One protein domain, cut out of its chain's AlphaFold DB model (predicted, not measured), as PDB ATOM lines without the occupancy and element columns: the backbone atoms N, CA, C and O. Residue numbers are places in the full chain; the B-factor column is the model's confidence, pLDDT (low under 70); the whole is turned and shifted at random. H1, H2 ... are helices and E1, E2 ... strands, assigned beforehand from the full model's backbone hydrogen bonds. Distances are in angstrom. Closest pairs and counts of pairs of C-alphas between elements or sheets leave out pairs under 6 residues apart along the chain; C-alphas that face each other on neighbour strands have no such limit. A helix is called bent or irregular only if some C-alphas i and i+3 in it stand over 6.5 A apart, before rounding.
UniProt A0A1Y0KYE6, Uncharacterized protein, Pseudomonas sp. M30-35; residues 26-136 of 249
ATOM      1  N   TYR A  26     -33.292  36.418 -38.196       93.50
ATOM      2  CA  TYR A  26     -32.155  36.923 -37.427       93.50
ATOM      3  C   TYR A  26     -32.571  37.419 -36.037       93.50
ATOM      4  O   TYR A  26     -33.752  37.609 -35.746       93.50
ATOM      5  N   THR A  27     -31.587  37.650 -35.172       92.94
ATOM      6  CA  THR A  27     -31.761  38.218 -33.825       92.94
ATOM      7  C   THR A  27     -30.932  39.487 -33.667       92.94
ATOM      8  O   THR A  27     -29.889  39.642 -34.300       92.94
ATOM      9  N   THR A  28     -31.338  40.379 -32.766       86.62
ATOM     10  CA  THR A  28     -30.514  41.519 -32.338       86.62
ATOM     11  C   THR A  28     -29.762  41.184 -31.054       86.62
ATOM     12  O   THR A  28     -30.312  40.538 -30.163       86.62
ATOM     13  N   LYS A  29     -28.519  41.659 -30.916       81.38
ATOM     14  CA  LYS A  29     -27.693  41.412 -29.724       81.38
ATOM     15  C   LYS A  29     -28.412  41.859 -28.443       81.38
ATOM     16  O   LYS A  29     -28.818  43.012 -28.341       81.38
ATOM     17  N   GLY A  30     -28.524  40.954 -27.468       73.50
ATOM     18  CA  GLY A  30     -29.142  41.223 -26.163       73.50
ATOM     19  C   GLY A  30     -30.673  41.294 -26.167       73.50
ATOM     20  O   GLY A  30     -31.251  41.632 -25.138       73.50
ATOM     21  N   GLY A  31     -31.326  40.998 -27.296       86.75
ATOM     22  CA  GLY A  31     -32.780  40.874 -27.380       86.75
ATOM     23  C   GLY A  31     -33.267  39.446 -27.123       86.75
ATOM     24  O   GLY A  31     -32.515  38.484 -27.256       86.75
ATOM     25  N   ASN A  32     -34.549  39.326 -26.797       94.06
ATOM     26  CA  ASN A  32     -35.311  38.076 -26.693       94.06
ATOM     27  C   ASN A  32     -36.160  37.794 -27.949       94.06
ATOM     28  O   ASN A  32     -36.873  36.796 -28.012       94.06
ATOM     29  N   SER A  33     -36.110  38.673 -28.949       96.75
ATOM     30  CA  SER A  33     -36.942  38.593 -30.148       96.75
ATOM     31  C   SER A  33     -36.188  38.003 -31.339       96.75
ATOM     32  O   SER A  33     -34.986  38.216 -31.513       96.75
ATOM     33  N   VAL A  34     -36.937  37.341 -32.215       96.50
ATOM     34  CA  VAL A  34     -36.504  36.957 -33.563       96.50
ATOM     35  C   VAL A  34     -37.207  37.852 -34.579       96.50
ATOM     36  O   VAL A  34     -38.368  38.222 -34.414       96.50
ATOM     37  N   PHE A  35     -36.501  38.202 -35.645       96.44
ATOM     38  CA  PHE A  35     -37.003  39.025 -36.733       96.44
ATOM     39  C   PHE A  35     -37.023  38.217 -38.022       96.44
ATOM     40  O   PHE A  35     -36.102  37.454 -38.307       96.44
ATOM     41  N   LEU A  36     -38.075  38.417 -38.804       96.31
ATOM     42  CA  LEU A  36     -38.240  37.877 -40.140       96.31
ATOM     43  C   LEU A  36     -38.195  39.032 -41.136       96.31
ATOM     44  O   LEU A  36     -39.059  39.905 -41.086       96.31
ATOM     45  N   ASN A  37     -37.221  39.026 -42.042       93.69
ATOM     46  CA  ASN A  37     -37.201  39.911 -43.202       93.69
ATOM     47  C   ASN A  37     -37.719  39.150 -44.423       93.69
ATOM     48  O   ASN A  37     -37.131  38.140 -44.814       93.69
ATOM     49  N   VAL A  38     -38.828  39.615 -44.996       90.00
ATOM     50  CA  VAL A  38     -39.427  39.077 -46.223       90.00
ATOM     51  C   VAL A  38     -39.877  40.246 -47.081       90.00
ATOM     52  O   VAL A  38     -40.630  41.103 -46.622       90.00
ATOM     53  N   ASP A  39     -39.427  40.285 -48.333       86.88
ATOM     54  CA  ASP A  39     -39.817  41.299 -49.322       86.88
ATOM     55  C   ASP A  39     -39.611  42.748 -48.839       86.88
ATOM     56  O   ASP A  39     -40.404  43.642 -49.134       86.88
ATOM     57  N   GLY A  40     -38.553  42.981 -48.054       84.44
ATOM     58  CA  GLY A  40     -38.238  44.292 -47.475       84.44
ATOM     59  C   GLY A  40     -39.120  44.693 -46.288       84.44
ATOM     60  O   GLY A  40     -38.963  45.794 -45.761       84.44
ATOM     61  N   SER A  41     -40.027  43.818 -45.850       88.25
ATOM     62  CA  SER A  41     -40.815  43.983 -44.629       88.25
ATOM     63  C   SER A  41     -40.173  43.209 -43.481       88.25
ATOM     64  O   SER A  41     -39.786  42.053 -43.643       88.25
ATOM     65  N   THR A  42     -40.098  43.829 -42.303       94.31
ATOM     66  CA  THR A  42     -39.597  43.186 -41.083       94.31
ATOM     67  C   THR A  42     -40.747  42.890 -40.130       94.31
ATOM     68  O   THR A  42     -41.488  43.793 -39.743       94.31
ATOM     69  N   ILE A  43     -40.867  41.631 -39.716       95.50
ATOM     70  CA  ILE A  43     -41.840  41.166 -38.725       95.50
ATOM     71  C   ILE A  43     -41.078  40.722 -37.481       95.50
ATOM     72  O   ILE A  43     -40.094  39.991 -37.581       95.50
ATOM     73  N   LYS A  44     -41.528  41.172 -36.312       95.81
ATOM     74  CA  LYS A  44     -40.927  40.857 -35.013       95.81
ATOM     75  C   LYS A  44     -41.732  39.765 -34.309       95.81
ATOM     76  O   LYS A  44     -42.955  39.853 -34.253       95.81
ATOM     77  N   PHE A  45     -41.032  38.787 -33.746       96.50
ATOM     78  CA  PHE A  45     -41.569  37.743 -32.877       96.50
ATOM     79  C   PHE A  45     -40.899  37.884 -31.515       96.50
ATOM     80  O   PHE A  45     -39.686  37.710 -31.400       96.50
ATOM     81  N   ASP A  46     -41.675  38.255 -30.505       96.31
ATOM     82  CA  ASP A  46     -41.180  38.486 -29.152       96.31
ATOM     83  C   ASP A  46     -41.031  37.191 -28.350       96.31
ATOM     84  O   ASP A  46     -41.710  36.201 -28.619       96.31
ATOM     85  N   ASP A  47     -40.115  37.214 -27.378       95.94
ATOM     86  CA  ASP A  47     -39.887  36.132 -26.410       95.94
ATOM     87  C   ASP A  47     -39.538  34.760 -27.016       95.94
ATOM     88  O   ASP A  47     -39.844  33.715 -26.441       95.94
ATOM     89  N   ILE A  48     -38.840  34.754 -28.153       97.62
ATOM     90  CA  ILE A  48     -38.415  33.543 -28.868       97.62
ATOM     91  C   ILE A  48     -37.025  33.054 -28.439       97.62
ATOM     92  O   ILE A  48     -36.796  31.853 -28.353       97.62
ATOM     93  N   VAL A  49     -36.082  33.963 -28.185       97.12
ATOM     94  CA  VAL A  49     -34.691  33.639 -27.807       97.12
ATOM     95  C   VAL A  49     -34.338  34.251 -26.449       97.12
ATOM     96  O   VAL A  49     -35.153  34.938 -25.830       97.12
ATOM     97  N   GLY A  50     -33.130  33.992 -25.958       95.56
ATOM     98  CA  GLY A  50     -32.686  34.400 -24.631       95.56
ATOM     99  C   GLY A  50     -33.240  33.502 -23.525       95.56
ATOM    100  O   GLY A  50     -33.744  32.407 -23.777       95.56
ATOM    101  N   MET A  51     -33.126  33.970 -22.284       93.81
ATOM    102  CA  MET A  51     -33.568  33.221 -21.106       93.81
ATOM    103  C   MET A  51     -35.095  33.205 -20.985       93.81
ATOM    104  O   MET A  51     -35.730  34.257 -21.051       93.81
ATOM    105  N   ASN A  52     -35.662  32.028 -20.729       91.69
ATOM    106  CA  ASN A  52     -37.053  31.842 -20.317       91.69
ATOM    107  C   ASN A  52     -37.104  30.857 -19.146       91.69
ATOM    108  O   ASN A  52     -36.868  29.659 -19.310       91.69
ATOM    109  N   GLY A  53     -37.332  31.372 -17.936       89.00
ATOM    110  CA  GLY A  53     -37.130  30.593 -16.716       89.00
ATOM    111  C   GLY A  53     -35.697  30.051 -16.646       89.00
ATOM    112  O   GLY A  53     -34.741  30.826 -16.650       89.00
ATOM    113  N   ASN A  54     -35.561  28.722 -16.618       88.50
ATOM    114  CA  ASN A  54     -34.269  28.024 -16.602       88.50
ATOM    115  C   ASN A  54     -33.800  27.565 -17.995       88.50
ATOM    116  O   ASN A  54     -32.755  26.929 -18.097       88.50
ATOM    117  N   SER A  55     -34.567  27.853 -19.051       92.44
ATOM    118  CA  SER A  55     -34.223  27.502 -20.430       92.44
ATOM    119  C   SER A  55     -33.411  28.614 -21.084       92.44
ATOM    120  O   SER A  55     -33.801  29.787 -21.049       92.44
ATOM    121  N   TYR A  56     -32.280  28.246 -21.686       95.50
ATOM    122  CA  TYR A  56     -31.504  29.117 -22.563       95.50
ATOM    123  C   TYR A  56     -31.840  28.810 -24.020       95.50
ATOM    124  O   TYR A  56     -31.784  27.655 -24.444       95.50
ATOM    125  N   ARG A  57     -32.166  29.854 -24.788       96.44
ATOM    126  CA  ARG A  57     -32.674  29.731 -26.156       96.44
ATOM    127  C   ARG A  57     -31.867  30.603 -27.099       96.44
ATOM    128  O   ARG A  57     -31.639  31.781 -26.824       96.44
ATOM    129  N   GLU A  58     -31.468  30.047 -28.231       95.88
ATOM    130  CA  GLU A  58     -30.581  30.720 -29.174       95.88
ATOM    131  C   GLU A  58     -30.956  30.403 -30.619       95.88
ATOM    132  O   GLU A  58     -31.296  29.270 -30.960       95.88
ATOM    133  N   LEU A  59     -30.873  31.417 -31.485       96.31
ATOM    134  CA  LEU A  59     -30.990  31.211 -32.921       96.31
ATOM    135  C   LEU A  59     -29.704  30.550 -33.437       96.31
ATOM    136  O   LEU A  59     -28.612  31.085 -33.289       96.31
ATOM    137  N   THR A  60     -29.855  29.404 -34.082       95.81
ATOM    138  CA  THR A  60     -28.781  28.596 -34.659       95.81
ATOM    139  C   THR A  60     -29.152  28.171 -36.083       95.81
ATOM    140  O   THR A  60     -30.124  28.663 -36.669       95.81
ATOM    141  N   THR A  61     -28.389  27.250 -36.671       95.81
ATOM    142  CA  THR A  61     -28.712  26.665 -37.970       95.81
ATOM    143  C   THR A  61     -28.566  25.150 -37.983       95.81
ATOM    144  O   THR A  61     -27.647  24.593 -37.389       95.81
ATOM    145  N   ILE A  62     -29.471  24.494 -38.712       97.00
ATOM    146  CA  ILE A  62     -29.376  23.079 -39.083       97.00
ATOM    147  C   ILE A  62     -29.403  23.007 -40.603       97.00
ATOM    148  O   ILE A  62     -30.351  23.484 -41.231       97.00
ATOM    149  N   ASN A  63     -28.370  22.428 -41.219       96.00
ATOM    150  CA  ASN A  63     -28.226  22.384 -42.682       96.00
ATOM    151  C   ASN A  63     -28.374  23.778 -43.327       96.00
ATOM    152  O   ASN A  63     -29.063  23.937 -44.338       96.00
ATOM    153  N   ASN A  64     -27.757  24.796 -42.711       93.81
ATOM    154  CA  ASN A  64     -27.834  26.213 -43.099       93.81
ATOM    155  C   ASN A  64     -29.253  26.813 -43.099       93.81
ATOM    156  O   ASN A  64     -29.478  27.870 -43.686       93.81
ATOM    157  N   LYS A  65     -30.228  26.154 -42.465       94.69
ATOM    158  CA  LYS A  65     -31.585  26.681 -42.283       94.69
ATOM    159  C   LYS A  65     -31.736  27.241 -40.874       94.69
ATOM    160  O   LYS A  65     -31.216  26.620 -39.943       94.69
ATOM    161  N   PRO A  66     -32.459  28.360 -40.695       96.81
ATOM    162  CA  PRO A  66     -32.664  28.942 -39.376       96.81
ATOM    163  C   PRO A  66     -33.322  27.921 -38.454       96.81
ATOM    164  O   PRO A  66     -34.215  27.177 -38.860       96.81
ATOM    165  N   SER A  67     -32.835  27.836 -37.227       97.75
ATOM    166  CA  SER A  67     -33.328  26.918 -36.204       97.75
ATOM    167  C   SER A  67     -33.209  27.576 -34.834       97.75
ATOM    168  O   SER A  67     -32.421  28.500 -34.670       97.75
ATOM    169  N   ILE A  68     -33.962  27.110 -33.847       97.69
ATOM    170  CA  ILE A  68     -33.799  27.543 -32.457       97.69
ATOM    171  C   ILE A  68     -33.258  26.369 -31.662       97.69
ATOM    172  O   ILE A  68     -33.862  25.300 -31.678       97.69
ATOM    173  N   TYR A  69     -32.140  26.567 -30.980       97.38
ATOM    174  CA  TYR A  69     -31.715  25.703 -29.891       97.38
ATOM    175  C   TYR A  69     -32.415  26.157 -28.610       97.38
ATOM    176  O   TYR A  69     -32.464  27.356 -28.340       97.38
ATOM    177  N   ALA A  70     -32.936  25.219 -27.827       96.44
ATOM    178  CA  ALA A  70     -33.374  25.464 -26.460       96.44
ATOM    179  C   ALA A  70     -32.816  24.366 -25.551       96.44
ATOM    180  O   ALA A  70     -32.980  23.176 -25.836       96.44
ATOM    181  N   GLY A  71     -32.135  24.781 -24.486       94.62
ATOM    182  CA  GLY A  71     -31.468  23.892 -23.544       94.62
ATOM    183  C   GLY A  71     -31.833  24.204 -22.099       94.62
ATOM    184  O   GLY A  71     -31.716  25.349 -21.654       94.62
ATOM    185  N   ASN A  72     -32.229  23.165 -21.370       87.56
ATOM    186  CA  ASN A  72     -32.396  23.161 -19.916       87.56
ATOM    187  C   ASN A  72     -31.927  21.806 -19.334       87.56
ATOM    188  O   ASN A  72     -30.743  21.485 -19.403       87.56
ATOM    189  N   ASP A  73     -32.851  21.003 -18.806       85.12
ATOM    190  CA  ASP A  73     -32.687  19.598 -18.434       85.12
ATOM    191  C   ASP A  73     -32.400  18.692 -19.645       85.12
ATOM    192  O   ASP A  73     -31.852  17.597 -19.492       85.12
ATOM    193  N   PHE A  74     -32.767  19.133 -20.852       92.44
ATOM    194  CA  PHE A  74     -32.453  18.457 -22.107       92.44
ATOM    195  C   PHE A  74     -32.260  19.445 -23.262       92.44
ATOM    196  O   PHE A  74     -32.574  20.631 -23.147       92.44
ATOM    197  N   ASN A  75     -31.719  18.945 -24.375       95.50
ATOM    198  CA  ASN A  75     -31.428  19.746 -25.559       95.50
ATOM    199  C   ASN A  75     -32.528  19.556 -26.600       95.50
ATOM    200  O   ASN A  75     -32.866  18.426 -26.959       95.50
ATOM    201  N   THR A  76     -33.048  20.658 -27.131       97.50
ATOM    202  CA  THR A  76     -33.999  20.646 -28.246       97.50
ATOM    203  C   THR A  76     -33.578  21.585 -29.360       97.50
ATOM    204  O   THR A  76     -32.976  22.632 -29.123       97.50
ATOM    205  N   TYR A  77     -33.921  21.210 -30.591       98.06
ATOM    206  CA  TYR A  77     -33.722  22.034 -31.773       98.06
ATOM    207  C   TYR A  77     -35.006  22.106 -32.589       98.06
ATOM    208  O   TYR A  77     -35.586  21.079 -32.938       98.06
ATOM    209  N   TYR A  78     -35.422  23.317 -32.938       98.25
ATOM    210  CA  TYR A  78     -36.631  23.592 -33.707       98.25
ATOM    211  C   TYR A  78     -36.235  24.167 -35.059       98.25
ATOM    212  O   TYR A  78     -35.725  25.286 -35.119       98.25
ATOM    213  N   THR A  79     -36.447  23.437 -36.153       98.19
ATOM    214  CA  THR A  79     -36.156  23.971 -37.490       98.19
ATOM    215  C   THR A  79     -37.233  24.962 -37.902       98.19
ATOM    216  O   THR A  79     -38.430  24.707 -37.757       98.19
ATOM    217  N   LEU A  80     -36.811  26.107 -38.433       98.00
ATOM    218  CA  LEU A  80     -37.697  27.195 -38.817       98.00
ATOM    219  C   LEU A  80     -37.853  27.255 -40.337       98.00
ATOM    220  O   LEU A  80     -36.883  27.204 -41.097       98.00
ATOM    221  N   LYS A  81     -39.092  27.430 -40.795       96.12
ATOM    222  CA  LYS A  81     -39.419  27.751 -42.186       96.12
ATOM    223  C   LYS A  81     -40.082  29.129 -42.244       96.12
ATOM    224  O   LYS A  81     -41.210  29.290 -41.773       96.12
ATOM    225  N   PRO A  82     -39.420  30.120 -42.854       94.25
ATOM    226  CA  PRO A  82     -40.044  31.392 -43.176       94.25
ATOM    227  C   PRO A  82     -41.275  31.224 -44.077       94.25
ATOM    228  O   PRO A  82     -41.299  30.414 -45.014       94.25
ATOM    229  N   ARG A  83     -42.303  32.022 -43.806       91.62
ATOM    230  CA  ARG A  83     -43.489  32.243 -44.642       91.62
ATOM    231  C   ARG A  83     -43.712  33.745 -44.769       91.62
ATOM    232  O   ARG A  83     -43.108  34.518 -44.041       91.62
ATOM    233  N   LYS A  84     -44.607  34.160 -45.670       88.50
ATOM    234  CA  LYS A  84     -44.832  35.581 -45.983       88.50
ATOM    235  C   LYS A  84     -44.987  36.462 -44.733       88.50
ATOM    236  O   LYS A  84     -44.350  37.501 -44.649       88.50
ATOM    237  N   ASN A  85     -45.791  36.011 -43.763       91.56
ATOM    238  CA  ASN A  85     -46.124  36.778 -42.557       91.56
ATOM    239  C   ASN A  85     -45.901  36.003 -41.244       91.56
ATOM    240  O   ASN A  85     -46.428  36.384 -40.202       91.56
ATOM    241  N   SER A  86     -45.198  34.874 -41.285       95.50
ATOM    242  CA  SER A  86     -45.018  34.011 -40.118       95.50
ATOM    243  C   SER A  86     -43.742  33.191 -40.234       95.50
ATOM    244  O   SER A  86     -43.182  33.024 -41.317       95.50
ATOM    245  N   ILE A  87     -43.297  32.649 -39.109       97.62
ATOM    246  CA  ILE A  87     -42.318  31.568 -39.076       97.62
ATOM    247  C   ILE A  87     -43.069  30.322 -38.616       97.62
ATOM    248  O   ILE A  87     -43.841  30.391 -37.660       97.62
ATOM    249  N   ILE A  88     -42.867  29.199 -39.299       97.81
ATOM    250  CA  ILE A  88     -43.369  27.902 -38.836       97.81
ATOM    251  C   ILE A  88     -42.213  27.048 -38.328       97.81
ATOM    252  O   ILE A  88     -41.117  27.082 -38.889       97.81
ATOM    253  N   ILE A  89     -42.478  26.270 -37.291       98.38
ATOM    254  CA  ILE A  89     -41.629  25.184 -36.822       98.38
ATOM    255  C   ILE A  89     -41.973  23.953 -37.651       98.38
ATOM    256  O   ILE A  89     -43.135  23.551 -37.731       98.38
ATOM    257  N   ASP A  90     -40.964  23.374 -38.292       97.94
ATOM    258  CA  ASP A  90     -41.141  22.211 -39.157       97.94
ATOM    259  C   ASP A  90     -40.757  20.908 -38.473       97.94
ATOM    260  O   ASP A  90     -41.512  19.941 -38.530       97.94
ATOM    261  N   CYS A  91     -39.600  20.892 -37.817       98.38
ATOM    262  CA  CYS A  91     -39.124  19.746 -37.068       98.38
ATOM    263  C   CYS A  91     -38.718  20.155 -35.659       98.38
ATOM    264  O   CYS A  91     -38.135  21.220 -35.461       98.38
ATOM    265  N   LEU A  92     -38.970  19.260 -34.713       98.31
ATOM    266  CA  LEU A  92     -38.385  19.245 -33.382       98.31
ATOM    267  C   LEU A  92     -37.405  18.075 -33.321       98.31
ATOM    268  O   LEU A  92     -37.796  16.944 -33.586       98.31
ATOM    269  N   TYR A  93     -36.174  18.336 -32.908       98.38
ATOM    270  CA  TYR A  93     -35.189  17.336 -32.508       98.38
ATOM    271  C   TYR A  93     -35.007  17.432 -30.998       98.38
ATOM    272  O   TYR A  93     -34.860  18.541 -30.487       98.38
ATOM    273  N   ALA A  94     -34.997  16.308 -30.288       97.62
ATOM    274  CA  ALA A  94     -34.783  16.274 -28.847       97.62
ATOM    275  C   ALA A  94     -33.718  15.242 -28.475       97.62
ATOM    276  O   ALA A  94     -33.761  14.090 -28.917       97.62
ATOM    277  N   GLU A  95     -32.788  15.667 -27.632       96.56
ATOM    278  CA  GLU A  95     -31.768  14.837 -27.010       96.56
ATOM    279  C   GLU A  95     -31.920  14.940 -25.491       96.56
ATOM    280  O   GLU A  95     -31.662  15.985 -24.893       96.56
ATOM    281  N   LEU A  96     -32.343  13.841 -24.871       96.06
ATOM    282  CA  LEU A  96     -32.607  13.747 -23.439       96.06
ATOM    283  C   LEU A  96     -32.179  12.386 -22.893       96.06
ATOM    284  O   LEU A  96     -32.036  11.415 -23.636       96.06
ATOM    285  N   ARG A  97     -31.990  12.286 -21.577       95.44
ATOM    286  CA  ARG A  97     -31.786  10.996 -20.904       95.44
ATOM    287  C   ARG A  97     -33.063  10.527 -20.235       95.44
ATOM    288  O   ARG A  97     -33.837  11.319 -19.697       95.44
ATOM    289  N   ASN A  98     -33.253   9.214 -20.235       96.56
ATOM    290  CA  ASN A  98     -34.374   8.616 -19.546       96.56
ATOM    291  C   ASN A  98     -34.263   8.754 -18.033       96.56
ATOM    292  O   ASN A  98     -33.220   8.444 -17.462       96.56
ATOM    293  N   HIS A  99     -35.336   9.217 -17.395       94.56
ATOM    294  CA  HIS A  99     -35.336   9.461 -15.953       94.56
ATOM    295  C   HIS A  99     -35.226   8.165 -15.142       94.56
ATOM    296  O   HIS A  99     -34.592   8.171 -14.089       94.56
ATOM    297  N   ASP A 100     -35.763   7.053 -15.652       94.44
ATOM    298  CA  ASP A 100     -35.783   5.780 -14.927       94.44
ATOM    299  C   ASP A 100     -34.476   4.999 -15.097       94.44
ATOM    300  O   ASP A 100     -33.960   4.411 -14.146       94.44
ATOM    301  N   ASN A 101     -33.928   4.975 -16.317       94.62
ATOM    302  CA  ASN A 101     -32.807   4.098 -16.661       94.62
ATOM    303  C   ASN A 101     -31.607   4.800 -17.313       94.62
ATOM    304  O   ASN A 101     -30.676   4.132 -17.763       94.62
ATOM    305  N   GLY A 102     -31.600   6.132 -17.388       94.00
ATOM    306  CA  GLY A 102     -30.463   6.938 -17.840       94.00
ATOM    307  C   GLY A 102     -30.057   6.761 -19.307       94.00
ATOM    308  O   GLY A 102     -29.060   7.357 -19.721       94.00
ATOM    309  N   LEU A 103     -30.763   5.943 -20.096       95.69
ATOM    310  CA  LEU A 103     -30.450   5.726 -21.510       95.69
ATOM    311  C   LEU A 103     -30.678   7.010 -22.311       95.69
ATOM    312  O   LEU A 103     -31.637   7.738 -22.063       95.69
ATOM    313  N   LEU A 104     -29.799   7.277 -23.278       95.75
ATOM    314  CA  LEU A 104     -29.961   8.412 -24.181       95.75
ATOM    315  C   LEU A 104     -31.144   8.169 -25.128       95.75
ATOM    316  O   LEU A 104     -31.287   7.086 -25.704       95.75
ATOM    317  N   ILE A 105     -31.964   9.198 -25.296       97.19
ATOM    318  CA  ILE A 105     -33.067   9.283 -26.243       97.19
ATOM    319  C   ILE A 105     -32.734  10.414 -27.207       97.19
ATOM    320  O   ILE A 105     -32.549  11.554 -26.789       97.19
ATOM    321  N   THR A 106     -32.676  10.086 -28.489       97.25
ATOM    322  CA  THR A 106     -32.423  11.022 -29.583       97.25
ATOM    323  C   THR A 106     -33.480  10.790 -30.650       97.25
ATOM    324  O   THR A 106     -33.355   9.912 -31.504       97.25
ATOM    325  N   ASN A 107     -34.564  11.555 -30.564       98.31
ATOM    326  CA  ASN A 107     -35.713  11.430 -31.453       98.31
ATOM    327  C   ASN A 107     -36.048  12.786 -32.069       98.31
ATOM    328  O   ASN A 107     -35.735  13.838 -31.509       98.31
ATOM    329  N   ALA A 108     -36.696  12.759 -33.225       98.44
ATOM    330  CA  ALA A 108     -37.189  13.951 -33.884       98.44
ATOM    331  C   ALA A 108     -38.585  13.726 -34.451       98.44
ATOM    332  O   ALA A 108     -38.938  12.614 -34.831       98.44
ATOM    333  N   VAL A 109     -39.369  14.790 -34.552       98.50
ATOM    334  CA  VAL A 109     -40.656  14.790 -35.243       98.50
ATOM    335  C   VAL A 109     -40.667  15.929 -36.249       98.50
ATOM    336  O   VAL A 109     -40.363  17.067 -35.900       98.50
ATOM    337  N   CYS A 110     -40.969  15.614 -37.503       98.19
ATOM    338  CA  CYS A 110     -41.033  16.561 -38.610       98.19
ATOM    339  C   CYS A 110     -42.463  16.718 -39.135       98.19
ATOM    340  O   CYS A 110     -43.367  15.983 -38.741       98.19
ATOM    341  N   GLY A 111     -42.676  17.724 -39.985       97.31
ATOM    342  CA  GLY A 111     -43.997  18.027 -40.531       97.31
ATOM    343  C   GLY A 111     -44.939  18.692 -39.523       97.31
ATOM    344  O   GLY A 111     -46.148  18.692 -39.738       97.31
ATOM    345  N   LEU A 112     -44.405  19.286 -38.447       97.62
ATOM    346  CA  LEU A 112     -45.195  19.919 -37.383       97.62
ATOM    347  C   LEU A 112     -46.088  21.051 -37.908       97.62
ATOM    348  O   LEU A 112     -47.236  21.176 -37.501       97.62
ATOM    349  N   ASN A 113     -45.560  21.877 -38.817       96.62
ATOM    350  CA  ASN A 113     -46.253  23.038 -39.388       96.62
ATOM    351  C   ASN A 113     -46.855  23.996 -38.333       96.62
ATOM    352  O   ASN A 113     -47.837  24.693 -38.601       96.62
ATOM    353  N   THR A 114     -46.246  24.078 -37.150       97.06
ATOM    354  CA  THR A 114     -46.736  24.901 -36.037       97.06
ATOM    355  C   THR A 114     -46.262  26.339 -36.185       97.06
ATOM    356  O   THR A 114     -45.086  26.582 -36.443       97.06
ATOM    357  N   ILE A 115     -47.142  27.323 -35.996       97.75
ATOM    358  CA  ILE A 115     -46.745  28.738 -36.013       97.75
ATOM    359  C   ILE A 115     -45.870  29.038 -34.789       97.75
ATOM    360  O   ILE A 115     -46.272  28.772 -33.653       97.75
ATOM    361  N   LEU A 116     -44.698  29.629 -35.027       98.06
ATOM    362  CA  LEU A 116     -43.790  30.077 -33.978       98.06
ATOM    363  C   LEU A 116     -44.464  31.144 -33.102       98.06
ATOM    364  O   LEU A 116     -44.972  32.147 -33.603       98.06
ATOM    365  N   ASN A 117     -44.436  30.926 -31.792       96.88
ATOM    366  CA  ASN A 117     -44.924  31.841 -30.763       96.88
ATOM    367  C   ASN A 117     -44.053  31.695 -29.503       96.88
ATOM    368  O   ASN A 117     -43.199  30.816 -29.469       96.88
ATOM    369  N   SER A 118     -44.266  32.519 -28.476       95.94
ATOM    370  CA  SER A 118     -43.447  32.541 -27.250       95.94
ATOM    371  C   SER A 118     -43.431  31.229 -26.453       95.94
ATOM    372  O   SER A 118     -42.497  30.997 -25.694       95.94
ATOM    373  N   ASN A 119     -44.433  30.364 -26.637       94.88
ATOM    374  CA  ASN A 119     -44.620  29.117 -25.889       94.88
ATOM    375  C   ASN A 119     -44.242  27.883 -26.727       94.88
ATOM    376  O   ASN A 119     -44.718  26.778 -26.480       94.88
ATOM    377  N   TYR A 120     -43.423  28.052 -27.767       95.75
ATOM    378  CA  TYR A 120     -43.088  26.966 -28.691       95.75
ATOM    379  C   TYR A 120     -42.392  25.767 -28.024       95.75
ATOM    380  O   TYR A 120     -42.448  24.659 -28.554       95.75
ATOM    381  N   GLU A 121     -41.741  25.976 -26.879       94.62
ATOM    382  CA  GLU A 121     -41.049  24.928 -26.123       94.62
ATOM    383  C   GLU A 121     -42.017  23.844 -25.619       94.62
ATOM    384  O   GLU A 121     -41.640  22.670 -25.549       94.62
ATOM    385  N   ASP A 122     -43.287  24.200 -25.383       93.69
ATOM    386  CA  ASP A 122     -44.333  23.280 -24.912       93.69
ATOM    387  C   ASP A 122     -44.601  22.133 -25.901       93.69
ATOM    388  O   ASP A 122     -45.051  21.049 -25.521       93.69
ATOM    389  N   ILE A 123     -44.274  22.344 -27.183       94.12
ATOM    390  CA  ILE A 123     -44.373  21.320 -28.230       94.12
ATOM    391  C   ILE A 123     -43.520  20.099 -27.862       94.12
ATOM    392  O   ILE A 123     -43.921  18.972 -28.147       94.12
ATOM    393  N   SER A 124     -42.364  20.295 -27.219       95.19
ATOM    394  CA  SER A 124     -41.459  19.191 -26.885       95.19
ATOM    395  C   SER A 124     -42.066  18.195 -25.901       95.19
ATOM    396  O   SER A 124     -41.993  16.989 -26.149       95.19
ATOM    397  N   TYR A 125     -42.761  18.681 -24.869       93.31
ATOM    398  CA  TYR A 125     -43.378  17.842 -23.838       93.31
ATOM    399  C   TYR A 125     -44.438  16.890 -24.395       93.31
ATOM    400  O   TYR A 125     -44.573  15.766 -23.920       93.31
ATOM    401  N   THR A 126     -45.117  17.282 -25.480       92.12
ATOM    402  CA  THR A 126     -46.087  16.418 -26.180       92.12
ATOM    403  C   THR A 126     -45.456  15.101 -26.651       92.12
ATOM    404  O   THR A 126     -46.134  14.078 -26.746       92.12
ATOM    405  N   TYR A 127     -44.154  15.106 -26.943       95.81
ATOM    406  CA  TYR A 127     -43.452  13.980 -27.553       95.81
ATOM    407  C   TYR A 127     -42.477  13.293 -26.605       95.81
ATOM    408  O   TYR A 127     -42.383  12.062 -26.600       95.81
ATOM    409  N   THR A 128     -41.773  14.066 -25.776       95.81
ATOM    410  CA  THR A 128     -40.757  13.523 -24.872       95.81
ATOM    411  C   THR A 128     -41.351  12.554 -23.861       95.81
ATOM    412  O   THR A 128     -40.735  11.523 -23.613       95.81
ATOM    413  N   ASP A 129     -42.558  12.803 -23.351       94.94
ATOM    414  CA  ASP A 129     -43.203  11.929 -22.360       94.94
ATOM    415  C   ASP A 129     -43.429  10.512 -22.902       94.94
ATOM    416  O   ASP A 129     -43.144   9.513 -22.234       94.94
ATOM    417  N   LYS A 130     -43.870  10.409 -24.161       94.75
ATOM    418  CA  LYS A 130     -44.035   9.125 -24.846       94.75
ATOM    419  C   LYS A 130     -42.691   8.418 -25.011       94.75
ATOM    420  O   LYS A 130     -42.565   7.241 -24.672       94.75
ATOM    421  N   TRP A 131     -41.677   9.135 -25.490       96.88
ATOM    422  CA  TRP A 131     -40.343   8.567 -25.680       96.88
ATOM    423  C   TRP A 131     -39.713   8.113 -24.359       96.88
ATOM    424  O   TRP A 131     -39.054   7.071 -24.323       96.88
ATOM    425  N   GLN A 132     -39.962   8.838 -23.263       97.25
ATOM    426  CA  GLN A 132     -39.558   8.431 -21.920       97.25
ATOM    427  C   GLN A 132     -40.229   7.119 -21.505       97.25
ATOM    428  O   GLN A 132     -39.546   6.181 -21.088       97.25
ATOM    429  N   ALA A 133     -41.550   7.021 -21.667       96.25
ATOM    430  CA  ALA A 133     -42.312   5.829 -21.303       96.25
ATOM    431  C   ALA A 133     -41.938   4.592 -22.141       96.25
ATOM    432  O   ALA A 133     -42.011   3.458 -21.669       96.25
ATOM    433  N   GLU A 134     -41.549   4.776 -23.402       95.06
ATOM    434  CA  GLU A 134     -41.054   3.685 -24.242       95.06
ATOM    435  C   GLU A 134     -39.652   3.247 -23.829       95.06
ATOM    436  O   GLU A 134     -39.395   2.046 -23.691       95.06
ATOM    437  N   ARG A 135     -38.748   4.203 -23.587       96.44
ATOM    438  CA  ARG A 135     -37.355   3.899 -23.248       96.44
ATOM    439  C   ARG A 135     -37.204   3.283 -21.860       96.44
ATOM    440  O   ARG A 135     -36.309   2.453 -21.690       96.44
ATOM    441  N   SER A 136     -38.065   3.621 -20.898       96.75
ATOM    442  CA  SER A 136     -38.011   3.074 -19.532       96.75
ATOM    443  C   SER A 136     -38.204   1.554 -19.471       96.75
ATOM    444  O   SER A 136     -37.737   0.899 -18.541       96.75
TER     445      SER A 136
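What this domain is: This is residues 26 to 136 of the 249 residues of an uncharacterized protein of Pseudomonas sp. M30-35 (UniProt A0A1Y0KYE6). A twisted six-stranded sheet, E3 to E8, has one helix, H1, over one face at its E8 edge, covering E8 and part of E7, and a small hairpin, E1 and E2, at one end of the length. That hairpin's turn at Gly 40 and the turn at Asn 101 between E7 and E8 lie farthest apart. The 111 printed residues, mostly strand, hold eight named strands, then one named helix. The sheet's order, E3 E4 E5 E6 E7 E8, is antiparallel and a meander, each strand the neighbour of the one before. The whole is compact, radius of gyration of the C-alphas 14.6 A, yet elongated, 50 by 28 by 22 A.

How they stand to each other: E1, residues 34 to 38, and E2, residues 41 to 45, form a hairpin, with N 36 and O 43 2.8 A apart. E3, residues 50 to 52, is an edge strand, its N 50 2.8 A from O 57 of E4, residues 55 to 62, which bends by 65 degrees at residue 59. In E5, residues 65 to 71, N 67 is 2.9 A from O 60; in E6, residues 75 to 83, N 78 is 2.8 A from O 68. E7, residues 86 to 97, has N 93 2.8 A from O 77. The closest C-alphas of E1 and E7, Leu 36 and Ile 87, are 7.6 A apart. E8, residues 104 to 115, the other edge strand, bends by 75 degrees at residue 111; its N 109 is 2.8 A from O 92. H1, residues 122 to 135, is on the sheet at a height of 8.3 A, making two layers, a helix on one face of a sheet. It is over E8 and only just over E7, with 3 C-alphas, and runs only just slantwise to the strands, at 33 degrees to E8 on the local plane. Its closest C-alpha pair with E8 is Trp 131 and Ile 105, 7.3 A. H1 has 6 of 10 O i to N i+4 pairs within hydrogen-bond range.

Where its parts are: E1 begins at C-alpha 34, (-36.504, 36.957, -33.563). E6 is 25.8 A long, E7 32.8 A, E8 28.9 A. H1, 20.7 A long, ends at C-alpha 135, (-37.355, 3.899, -23.248), and is irregular, but only just: C-alphas 126 and 129 are 6.6 A apart.

The domain as a whole: The two farthest C-alphas, Gly 40 and Asn 101, are 50.9 A apart. The printed part has no cut and no long link. Its mean pLDDT is 94.8, and no printed residue is under 70.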